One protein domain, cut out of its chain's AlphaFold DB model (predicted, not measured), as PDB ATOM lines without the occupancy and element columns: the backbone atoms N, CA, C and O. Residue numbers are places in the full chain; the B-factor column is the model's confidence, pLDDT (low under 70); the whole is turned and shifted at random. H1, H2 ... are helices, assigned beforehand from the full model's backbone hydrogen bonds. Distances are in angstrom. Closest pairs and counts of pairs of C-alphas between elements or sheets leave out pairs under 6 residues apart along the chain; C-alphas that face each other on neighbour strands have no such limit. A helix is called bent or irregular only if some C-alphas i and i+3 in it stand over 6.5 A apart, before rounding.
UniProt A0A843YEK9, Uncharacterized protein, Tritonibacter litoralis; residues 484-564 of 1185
ATOM      1  N   PRO A 484     226.268 158.338 177.520       94.62
ATOM      2  CA  PRO A 484     227.220 158.662 178.574       94.62
ATOM      3  C   PRO A 484     226.855 159.907 179.388       94.62
ATOM      4  O   PRO A 484     227.089 159.932 180.592       94.62
ATOM      5  N   GLY A 485     226.305 160.944 178.742       93.50
ATOM      6  CA  GLY A 485     226.086 162.244 179.381       93.50
ATOM      7  C   GLY A 485     224.979 162.178 180.426       93.50
ATOM      8  O   GLY A 485     225.196 162.497 181.594       93.50
ATOM      9  N   LEU A 486     223.806 161.681 180.028       95.38
ATOM     10  CA  LEU A 486     222.684 161.534 180.950       95.38
ATOM     11  C   LEU A 486     222.946 160.456 182.008       95.38
ATOM     12  O   LEU A 486     222.502 160.601 183.143       95.38
ATOM     13  N   THR A 487     223.704 159.408 181.672       96.94
ATOM     14  CA  THR A 487     224.113 158.383 182.647       96.94
ATOM     15  C   THR A 487     225.017 158.957 183.727       96.94
ATOM     16  O   THR A 487     224.851 158.614 184.891       96.94
ATOM     17  N   GLN A 488     225.937 159.861 183.381       94.56
ATOM     18  CA  GLN A 488     226.756 160.540 184.381       94.56
ATOM     19  C   GLN A 488     225.889 161.385 185.326       94.56
ATOM     20  O   GLN A 488     226.052 161.300 186.541       94.56
ATOM     21  N   VAL A 489     224.896 162.106 184.793       94.81
ATOM     22  CA  VAL A 489     223.917 162.839 185.614       94.81
ATOM     23  C   VAL A 489     223.099 161.894 186.495       94.81
ATOM     24  O   VAL A 489     222.845 162.213 187.655       94.81
ATOM     25  N   ALA A 490     222.704 160.728 185.977       95.44
ATOM     26  CA  ALA A 490     221.998 159.701 186.738       95.44
ATOM     27  C   ALA A 490     222.862 159.143 187.870       95.44
ATOM     28  O   ALA A 490     222.381 159.033 188.990       95.44
ATOM     29  N   LEU A 491     224.134 158.840 187.594       93.00
ATOM     30  CA  LEU A 491     225.094 158.337 188.570       93.00
ATOM     31  C   LEU A 491     225.327 159.365 189.680       93.00
ATOM     32  O   LEU A 491     225.185 159.032 190.848       93.00
ATOM     33  N   GLU A 492     225.595 160.627 189.327       89.56
ATOM     34  CA  GLU A 492     225.751 161.726 190.288       89.56
ATOM     35  C   GLU A 492     224.488 161.913 191.142       89.56
ATOM     36  O   GLU A 492     224.563 161.978 192.373       89.56
ATOM     37  N   SER A 493     223.319 161.947 190.493       90.94
ATOM     38  CA  SER A 493     222.031 162.122 191.169       90.94
ATOM     39  C   SER A 493     221.726 160.948 192.091       90.94
ATOM     40  O   SER A 493     221.312 161.176 193.221       90.94
ATOM     41  N   ALA A 494     221.974 159.711 191.652       89.56
ATOM     42  CA  ALA A 494     221.792 158.510 192.457       89.56
ATOM     43  C   ALA A 494     222.743 158.511 193.659       89.56
ATOM     44  O   ALA A 494     222.307 158.286 194.781       89.56
ATOM     45  N   SER A 495     224.011 158.869 193.450       83.25
ATOM     46  CA  SER A 495     225.001 158.967 194.517       83.25
ATOM     47  C   SER A 495     224.607 159.971 195.598       83.25
ATOM     48  O   SER A 495     224.905 159.749 196.762       83.25
ATOM     49  N   SER A 496     224.017 161.121 195.257       78.62
ATOM     50  CA  SER A 496     223.586 162.146 196.237       78.62
ATOM     51  C   SER A 496     222.120 162.053 196.670       78.62
ATOM     52  O   SER A 496     221.678 162.774 197.562       78.62
ATOM     53  N   GLY A 497     221.339 161.221 195.995       82.44
ATOM     54  CA  GLY A 497     219.900 161.144 196.177       82.44
ATOM     55  C   GLY A 497     219.515 160.318 197.391       82.44
ATOM     56  O   GLY A 497     220.273 159.487 197.886       82.44
ATOM     57  N   LYS A 498     218.275 160.503 197.834       83.56
ATOM     58  CA  LYS A 498     217.654 159.642 198.847       83.56
ATOM     59  C   LYS A 498     217.293 158.258 198.290       83.56
ATOM     60  O   LYS A 498     217.229 157.292 199.044       83.56
ATOM     61  N   TYR A 499     217.065 158.169 196.978       88.69
ATOM     62  CA  TYR A 499     216.590 156.964 196.297       88.69
ATOM     63  C   TYR A 499     217.519 156.562 195.134       88.69
ATOM     64  O   TYR A 499     217.112 156.662 193.972       88.69
ATOM     65  N   PRO A 500     218.759 156.110 195.415       87.75
ATOM     66  CA  PRO A 500     219.762 155.792 194.390       87.75
ATOM     67  C   PRO A 500     219.251 154.808 193.326       87.75
ATOM     68  O   PRO A 500     219.360 155.063 192.126       87.75
ATOM     69  N   ASP A 501     218.620 153.718 193.761       90.62
ATOM     70  CA  ASP A 501     218.129 152.665 192.869       90.62
ATOM     71  C   ASP A 501     216.980 153.131 191.967       90.62
ATOM     72  O   ASP A 501     216.906 152.730 190.805       90.62
ATOM     73  N   ALA A 502     216.112 154.019 192.464       91.38
ATOM     74  CA  ALA A 502     214.991 154.540 191.683       91.38
ATOM     75  C   ALA A 502     215.480 155.350 190.473       91.38
ATOM     76  O   ALA A 502     214.914 155.237 189.388       91.38
ATOM     77  N   VAL A 503     216.558 156.126 190.632       92.56
ATOM     78  CA  VAL A 503     217.173 156.890 189.530       92.56
ATOM     79  C   VAL A 503     217.764 155.957 188.489       92.56
ATOM     80  O   VAL A 503     217.524 156.137 187.296       92.56
ATOM     81  N   ALA A 504     218.521 154.952 188.934       89.38
ATOM     82  CA  ALA A 504     219.152 153.988 188.044       89.38
ATOM     83  C   ALA A 504     218.107 153.222 187.219       89.38
ATOM     84  O   ALA A 504     218.253 153.075 186.009       89.38
ATOM     85  N   GLN A 505     217.011 152.801 187.855       85.75
ATOM     86  CA  GLN A 505     215.900 152.119 187.188       85.75
ATOM     87  C   GLN A 505     215.093 153.061 186.279       85.75
ATOM     88  O   GLN A 505     214.635 152.653 185.211       85.75
ATOM     89  N   GLY A 506     214.946 154.332 186.665       93.50
ATOM     90  CA  GLY A 506     214.279 155.366 185.871       93.50
ATOM     91  C   GLY A 506     215.085 155.855 184.661       93.50
ATOM     92  O   GLY A 506     214.500 156.412 183.731       93.50
ATOM     93  N   LEU A 507     216.403 155.630 184.627       96.06
ATOM     94  CA  LEU A 507     217.306 156.138 183.590       96.06
ATOM     95  C   LEU A 507     216.878 155.733 182.177       96.06
ATOM     96  O   LEU A 507     216.725 156.596 181.314       96.06
ATOM     97  N   THR A 508     216.641 154.439 181.945       93.25
ATOM     98  CA  THR A 508     216.225 153.922 180.631       93.25
ATOM     99  C   THR A 508     214.942 154.594 180.158       93.25
ATOM    100  O   THR A 508     214.857 155.025 179.013       93.25
ATOM    101  N   LYS A 509     213.989 154.783 181.074       93.75
ATOM    102  CA  LYS A 509     212.709 155.434 180.800       93.75
ATOM    103  C   LYS A 509     212.889 156.897 180.383       93.75
ATOM    104  O   LYS A 509     212.286 157.350 179.414       93.75
ATOM    105  N   VAL A 510     213.753 157.640 181.077       96.81
ATOM    106  CA  VAL A 510     214.072 159.030 180.713       96.81
ATOM    107  C   VAL A 510     214.817 159.090 179.373       96.81
ATOM    108  O   VAL A 510     214.549 159.981 178.568       96.81
ATOM    109  N   MET A 511     215.712 158.135 179.092       95.81
ATOM    110  CA  MET A 511     216.374 158.026 177.788       95.81
ATOM    111  C   MET A 511     215.371 157.764 176.658       95.81
ATOM    112  O   MET A 511     215.437 158.447 175.639       95.81
ATOM    113  N   ASP A 512     214.426 156.837 176.848       94.62
ATOM    114  CA  ASP A 512     213.372 156.522 175.872       94.62
ATOM    115  C   ASP A 512     212.536 157.762 175.532       94.62
ATOM    116  O   ASP A 512     212.344 158.088 174.359       94.62
ATOM    117  N   GLN A 513     212.106 158.503 176.557       95.38
ATOM    118  CA  GLN A 513     211.367 159.752 176.375       95.38
ATOM    119  C   GLN A 513     212.231 160.825 175.699       95.38
ATOM    120  O   GLN A 513     211.775 161.546 174.816       95.38
ATOM    121  N   ARG A 514     213.518 160.935 176.031       95.56
ATOM    122  CA  ARG A 514     214.381 161.926 175.379       95.56
ATOM    123  C   ARG A 514     214.652 161.596 173.907       95.56
ATOM    124  O   ARG A 514     214.738 162.524 173.101       95.56
ATOM    125  N   ASP A 515     214.754 160.323 173.534       93.38
ATOM    126  CA  ASP A 515     215.040 159.904 172.154       93.38
ATOM    127  C   ASP A 515     213.947 160.359 171.169       93.38
ATOM    128  O   ASP A 515     214.247 160.699 170.021       93.38
ATOM    129  N   ASN A 516     212.694 160.472 171.628       93.56
ATOM    130  CA  ASN A 516     211.594 161.061 170.857       93.56
ATOM    131  C   ASN A 516     211.341 162.556 171.170       93.56
ATOM    132  O   ASN A 516     210.397 163.145 170.645       93.56
ATOM    133  N   ARG A 517     212.210 163.181 171.977       96.12
ATOM    134  CA  ARG A 517     212.117 164.565 172.479       96.12
ATOM    135  C   ARG A 517     210.855 164.847 173.304       96.12
ATOM    136  O   ARG A 517     210.294 165.939 173.201       96.12
ATOM    137  N   PHE A 518     210.469 163.888 174.146       96.94
ATOM    138  CA  PHE A 518     209.307 163.911 175.040       96.94
ATOM    139  C   PHE A 518     207.992 164.125 174.287       96.94
ATOM    140  O   PHE A 518     207.148 164.932 174.683       96.94
ATOM    141  N   LYS A 519     207.862 163.434 173.153       96.81
ATOM    142  CA  LYS A 519     206.695 163.522 172.282       96.81
ATOM    143  C   LYS A 519     205.436 163.066 173.027       96.81
ATOM    144  O   LYS A 519     205.417 161.953 173.543       96.81
ATOM    145  N   ASP A 520     204.408 163.910 173.048       96.56
ATOM    146  CA  ASP A 520     203.094 163.581 173.616       96.56
ATOM    147  C   ASP A 520     202.183 162.839 172.614       96.56
ATOM    148  O   ASP A 520     202.547 162.635 171.448       96.56
ATOM    149  N   ASP A 521     200.970 162.475 173.046       96.44
ATOM    150  CA  ASP A 521     199.996 161.749 172.216       96.44
ATOM    151  C   ASP A 521     199.450 162.584 171.042       96.44
ATOM    152  O   ASP A 521     199.037 162.033 170.018       96.44
ATOM    153  N   SER A 522     199.487 163.918 171.146       95.38
ATOM    154  CA  SER A 522     199.146 164.828 170.039       95.38
ATOM    155  C   SER A 522     200.258 164.920 168.988       95.38
ATOM    156  O   SER A 522     200.052 165.399 167.871       95.38
ATOM    157  N   GLY A 523     201.450 164.440 169.339       96.00
ATOM    158  CA  GLY A 523     202.654 164.492 168.540       96.00
ATOM    159  C   GLY A 523     203.506 165.743 168.740       96.00
ATOM    160  O   GLY A 523     204.438 165.947 167.960       96.00
ATOM    161  N   THR A 524     203.233 166.543 169.771       96.88
ATOM    162  CA  THR A 524     204.032 167.710 170.159       96.88
ATOM    163  C   THR A 524     205.292 167.261 170.895       96.88
ATOM    164  O   THR A 524     205.238 166.391 171.758       96.88
ATOM    165  N   TYR A 525     206.445 167.841 170.550       97.00
ATOM    166  CA  TYR A 525     207.756 167.498 171.113       97.00
ATOM    167  C   TYR A 525     208.628 168.749 171.310       97.00
ATOM    168  O   TYR A 525     208.391 169.791 170.687       97.00
ATOM    169  N   PHE A 526     209.693 168.667 172.117       95.81
ATOM    170  CA  PHE A 526     210.639 169.782 172.256       95.81
ATOM    171  C   PHE A 526     211.367 170.073 170.933       95.81
ATOM    172  O   PHE A 526     212.159 169.273 170.427       95.81
ATOM    173  N   ALA A 527     211.157 171.275 170.387       94.81
ATOM    174  CA  ALA A 527     211.756 171.682 169.114       94.81
ATOM    175  C   ALA A 527     213.298 171.660 169.140       94.81
ATOM    176  O   ALA A 527     213.933 171.268 168.156       94.81
ATOM    177  N   LYS A 528     213.896 172.054 170.272       94.25
ATOM    178  CA  LYS A 528     215.349 172.099 170.484       94.25
ATOM    179  C   LYS A 528     215.831 170.852 171.237       94.25
ATOM    180  O   LYS A 528     215.333 170.617 172.339       94.25
ATOM    181  N   PRO A 529     216.798 170.084 170.701       91.19
ATOM    182  CA  PRO A 529     217.389 168.939 171.398       91.19
ATOM    183  C   PRO A 529     217.936 169.288 172.784       91.19
ATOM    184  O   PRO A 529     217.731 168.533 173.726       91.19
ATOM    185  N   GLU A 530     218.554 170.460 172.927       93.69
ATOM    186  CA  GLU A 530     219.183 170.906 174.174       93.69
ATOM    187  C   GLU A 530     218.142 171.141 175.280       93.69
ATOM    188  O   GLU A 530     218.426 170.972 176.463       93.69
ATOM    189  N   ALA A 531     216.910 171.508 174.904       94.75
ATOM    190  CA  ALA A 531     215.810 171.636 175.855       94.75
ATOM    191  C   ALA A 531     215.350 170.260 176.362       94.75
ATOM    192  O   ALA A 531     215.130 170.107 177.559       94.75
ATOM    193  N   ALA A 532     215.259 169.261 175.474       96.31
ATOM    194  CA  ALA A 532     214.953 167.883 175.862       96.31
ATOM    195  C   ALA A 532     216.069 167.280 176.732       96.31
ATOM    196  O   ALA A 532     215.785 166.598 177.710       96.31
ATOM    197  N   GLU A 533     217.335 167.560 176.417       95.19
ATOM    198  CA  GLU A 533     218.483 167.130 177.223       95.19
ATOM    199  C   GLU A 533     218.429 167.721 178.634       95.19
ATOM    200  O   GLU A 533     218.415 166.973 179.610       95.19
ATOM    201  N   LYS A 534     218.280 169.045 178.751       95.81
ATOM    202  CA  LYS A 534     218.153 169.710 180.051       95.81
ATOM    203  C   LYS A 534     216.955 169.191 180.852       95.81
ATOM    204  O   LYS A 534     217.059 169.016 182.062       95.81
ATOM    205  N   TYR A 535     215.832 168.944 180.182       97.56
ATOM    206  CA  TYR A 535     214.635 168.408 180.817       97.56
ATOM    207  C   TYR A 535     214.854 166.987 181.354       97.56
ATOM    208  O   TYR A 535     214.503 166.708 182.497       97.56
ATOM    209  N   ALA A 536     215.517 166.122 180.582       97.62
ATOM    210  CA  ALA A 536     215.907 164.783 181.020       97.62
ATOM    211  C   ALA A 536     216.802 164.817 182.270       97.62
ATOM    212  O   ALA A 536     216.573 164.060 183.215       97.62
ATOM    213  N   GLU A 537     217.789 165.717 182.311       96.56
ATOM    214  CA  GLU A 537     218.634 165.886 183.497       96.56
ATOM    215  C   GLU A 537     217.836 166.311 184.734       96.56
ATOM    216  O   GLU A 537     218.067 165.799 185.830       96.56
ATOM    217  N   ASP A 538     216.919 167.266 184.575       96.00
ATOM    218  CA  ASP A 538     216.126 167.789 185.687       96.00
ATOM    219  C   ASP A 538     215.163 166.732 186.243       96.00
ATOM    220  O   ASP A 538     214.977 166.656 187.459       96.00
ATOM    221  N   LEU A 539     214.607 165.874 185.378       96.62
ATOM    222  CA  LEU A 539     213.785 164.733 185.785       96.62
ATOM    223  C   LEU A 539     214.576 163.746 186.649       96.62
ATOM    224  O   LEU A 539     214.079 163.322 187.690       96.62
ATOM    225  N   LEU A 540     215.816 163.411 186.276       95.94
ATOM    226  CA  LEU A 540     216.656 162.510 187.078       95.94
ATOM    227  C   LEU A 540     217.030 163.126 188.430       95.94
ATOM    228  O   LEU A 540     216.919 162.455 189.457       95.94
ATOM    229  N   LYS A 541     217.409 164.410 188.448       93.12
ATOM    230  CA  LYS A 541     217.743 165.143 189.683       93.12
ATOM    231  C   LYS A 541     216.548 165.227 190.635       93.12
ATOM    232  O   LYS A 541     216.719 165.090 191.845       93.12
ATOM    233  N   MET A 542     215.339 165.440 190.113       93.38
ATOM    234  CA  MET A 542     214.116 165.441 190.922       93.38
ATOM    235  C   MET A 542     213.763 164.031 191.411       93.38
ATOM    236  O   MET A 542     213.542 163.828 192.607       93.38
ATOM    237  N   GLY A 543     213.772 163.041 190.514       93.25
ATOM    238  CA  GLY A 543     213.446 161.649 190.831       93.25
ATOM    239  C   GLY A 543     214.362 161.029 191.889       93.25
ATOM    240  O   GLY A 543     213.894 160.242 192.708       93.25
ATOM    241  N   ALA A 544     215.624 161.463 191.959       91.00
ATOM    242  CA  ALA A 544     216.581 161.055 192.993       91.00
ATOM    243  C   ALA A 544     216.141 161.357 194.427       91.00
ATOM    244  O   ALA A 544     216.582 160.690 195.367       91.00
ATOM    245  N   ASN A 545     215.269 162.349 194.593       88.88
ATOM    246  CA  ASN A 545     214.854 162.855 195.895       88.88
ATOM    247  C   ASN A 545     213.387 162.560 196.208       88.88
ATOM    248  O   ASN A 545     213.041 162.460 197.377       88.88
ATOM    249  N   VAL A 546     212.543 162.377 195.188       91.12
ATOM    250  CA  VAL A 546     211.125 162.013 195.367       91.12
ATOM    251  C   VAL A 546     210.927 160.492 195.440       91.12
ATOM    252  O   VAL A 546     210.076 160.028 196.192       91.12
ATOM    253  N   GLY A 547     211.723 159.707 194.702       89.62
ATOM    254  CA  GLY A 547     211.718 158.243 194.771       89.62
ATOM    255  C   GLY A 547     210.925 157.536 193.663       89.62
ATOM    256  O   GLY A 547     210.586 158.150 192.653       89.62
ATOM    257  N   PRO A 548     210.656 156.223 193.798       90.81
ATOM    258  CA  PRO A 548     210.126 155.388 192.710       90.81
ATOM    259  C   PRO A 548     208.761 155.853 192.177       90.81
ATOM    260  O   PRO A 548     208.529 155.814 190.968       90.81
ATOM    261  N   GLU A 549     207.900 156.384 193.050       89.38
ATOM    262  CA  GLU A 549     206.594 156.953 192.686       89.38
ATOM    263  C   GLU A 549     206.692 158.091 191.657       89.38
ATOM    264  O   GLU A 549     205.798 158.272 190.829       89.38
ATOM    265  N   PHE A 550     207.800 158.839 191.658       93.69
ATOM    266  CA  PHE A 550     208.064 159.863 190.649       93.69
ATOM    267  C   PHE A 550     208.151 159.251 189.249       93.69
ATOM    268  O   PHE A 550     207.472 159.687 188.324       93.69
ATOM    269  N   PHE A 551     208.955 158.202 189.082       93.75
ATOM    270  CA  PHE A 551     209.131 157.565 187.779       93.75
ATOM    271  C   PHE A 551     207.893 156.768 187.356       93.75
ATOM    272  O   PHE A 551     207.598 156.696 186.158       93.75
ATOM    273  N   ALA A 552     207.132 156.222 188.312       91.81
ATOM    274  CA  ALA A 552     205.870 155.532 188.045       91.81
ATOM    275  C   ALA A 552     204.839 156.453 187.368       91.81
ATOM    276  O   ALA A 552     204.204 156.050 186.399       91.81
ATOM    277  N   ARG A 553     204.744 157.717 187.802       91.38
ATOM    278  CA  ARG A 553     203.774 158.708 187.294       91.38
ATOM    279  C   ARG A 553     204.186 159.402 185.992       91.38
ATOM    280  O   ARG A 553     203.399 160.161 185.431       91.38
ATOM    281  N   MET A 554     205.417 159.185 185.526       94.00
ATOM    282  CA  MET A 554     205.992 159.978 184.439       94.00
ATOM    283  C   MET A 554     205.292 159.757 183.090       94.00
ATOM    284  O   MET A 554     205.037 160.735 182.399       94.00
ATOM    285  N   ASP A 555     204.972 158.516 182.704       91.94
ATOM    286  CA  ASP A 555     204.459 158.237 181.347       91.94
ATOM    287  C   ASP A 555     203.096 158.873 181.098       91.94
ATOM    288  O   ASP A 555     202.933 159.578 180.104       91.94
ATOM    289  N   ASP A 556     202.159 158.695 182.033       91.75
ATOM    290  CA  ASP A 556     200.822 159.290 181.959       91.75
ATOM    291  C   ASP A 556     200.903 160.815 181.813       91.75
ATOM    292  O   ASP A 556     200.159 161.427 181.043       91.75
ATOM    293  N   TYR A 557     201.846 161.447 182.519       95.75
ATOM    294  CA  TYR A 557     202.058 162.882 182.409       95.75
ATOM    295  C   TYR A 557     202.674 163.279 181.062       95.75
ATOM    296  O   TYR A 557     202.205 164.236 180.448       95.75
ATOM    297  N   MET A 558     203.687 162.564 180.562       95.25
ATOM    298  CA  MET A 558     204.296 162.886 179.262       95.25
ATOM    299  C   MET A 558     203.299 162.730 178.109       95.25
ATOM    300  O   MET A 558     203.280 163.570 177.206       95.25
ATOM    301  N   ALA A 559     202.440 161.706 178.167       94.44
ATOM    302  CA  ALA A 559     201.374 161.469 177.194       94.44
ATOM    303  C   ALA A 559     200.348 162.619 177.158       94.44
ATOM    304  O   ALA A 559     199.843 162.968 176.091       94.44
ATOM    305  N   SER A 560     200.097 163.264 178.305       95.38
ATOM    306  CA  SER A 560     199.113 164.347 178.438       95.38
ATOM    307  C   SER A 560     199.470 165.655 177.711       95.38
ATOM    308  O   SER A 560     198.603 166.514 177.543       95.38
ATOM    309  N   GLY A 561     200.735 165.858 177.325       96.69
ATOM    310  CA  GLY A 561     201.213 167.106 176.710       96.69
ATOM    311  C   GLY A 561     201.364 168.283 177.683       96.69
ATOM    312  O   GLY A 561     201.733 169.395 177.288       96.69
ATOM    313  N   ARG A 562     201.122 168.075 178.984       96.81
ATOM    314  CA  ARG A 562     201.186 169.138 179.998       96.81
ATOM    315  C   ARG A 562     202.576 169.716 180.227       96.81
ATOM    316  O   ARG A 562     202.694 170.857 180.673       96.81
ATOM    317  N   GLN A 563     203.637 169.012 179.837       96.25
ATOM    318  CA  GLN A 563     205.000 169.546 179.770       96.25
ATOM    319  C   GLN A 563     205.118 170.799 178.878       96.25
ATOM    320  O   GLN A 563     206.052 171.582 179.054       96.25
ATOM    321  N   TYR A 564     204.160 171.034 177.973       95.88
ATOM    322  CA  TYR A 564     204.106 172.214 177.103       95.88
ATOM    323  C   TYR A 564     203.225 173.348 177.639       95.88
ATOM    324  O   TYR A 564     203.249 174.458 177.098       95.88
TER     325      TYR A 564
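What this domain is: This is residues 484 to 564 of the 1185 residues of an uncharacterized protein of Tritonibacter litoralis (UniProt A0A843YEK9). Three helices, H1, H2 and H3, stand side by side as a triangular up-and-down bundle, each running against the one before it. The short H4 and H5 follow one another on the side of H2 and H3 away from H1, and the link of residues 516 to 528 loops out beyond one end of H2 and H3. The printed part has 81 residues with five named helices, H1 to H5 in chain order, and no named strand; the class is all helix. It is compact, with a radius of gyration of the C-alphas of 12.0 A and spans of 35 by 24 by 16 A.

How they stand to each other: H1, residues 484 to 496, touches H2, residues 500 to 515, at a shallow tilt of 27 degrees, opposite ways, a helical hairpin; their closest C-alphas, of Ala 494 and Pro 500, are 3.9 A apart. H2 is the hub, with a kink of 35 degrees near residue 508, and is only just irregular: C-alphas 505 and 508 are 6.8 A apart. H3, residues 529 to 546, makes a second helical hairpin with H2 at 22 degrees; the closest C-alphas, of Val 503 and Ala 544, are 5.4 A apart. H3 touches H1 at 21 degrees, the same way, closest at C-alphas 493 and 541, 5.5 A. H4, residues 548 to 552, touches H2 at its residues 502 to 506 alone, closest at C-alphas 502 and 548, 5.0 A. H5, residues 554 to 559, is near H2 and apart from H1 and H3. Every O i to N i+4 pair is within hydrogen-bond range in H1, H4 and H5, against 10 of 12 in H2 and 13 of 14 in H3.

Where its parts are: H1 begins at C-alpha 484, (227.220, 158.662, 178.574), and is 18.4 A long. H2 measures 23.1 A and H3 25.7 A from first to last C-alpha. H5 ends at C-alpha 559, (201.374, 161.469, 177.194).

The domain as a whole: The two farthest C-alphas, of Ser 495 and Ser 522, are 36.1 A apart. The printed part has no cut; the link from H2 to H3 is long and the others are tight. No printed residue has a pLDDT under 70.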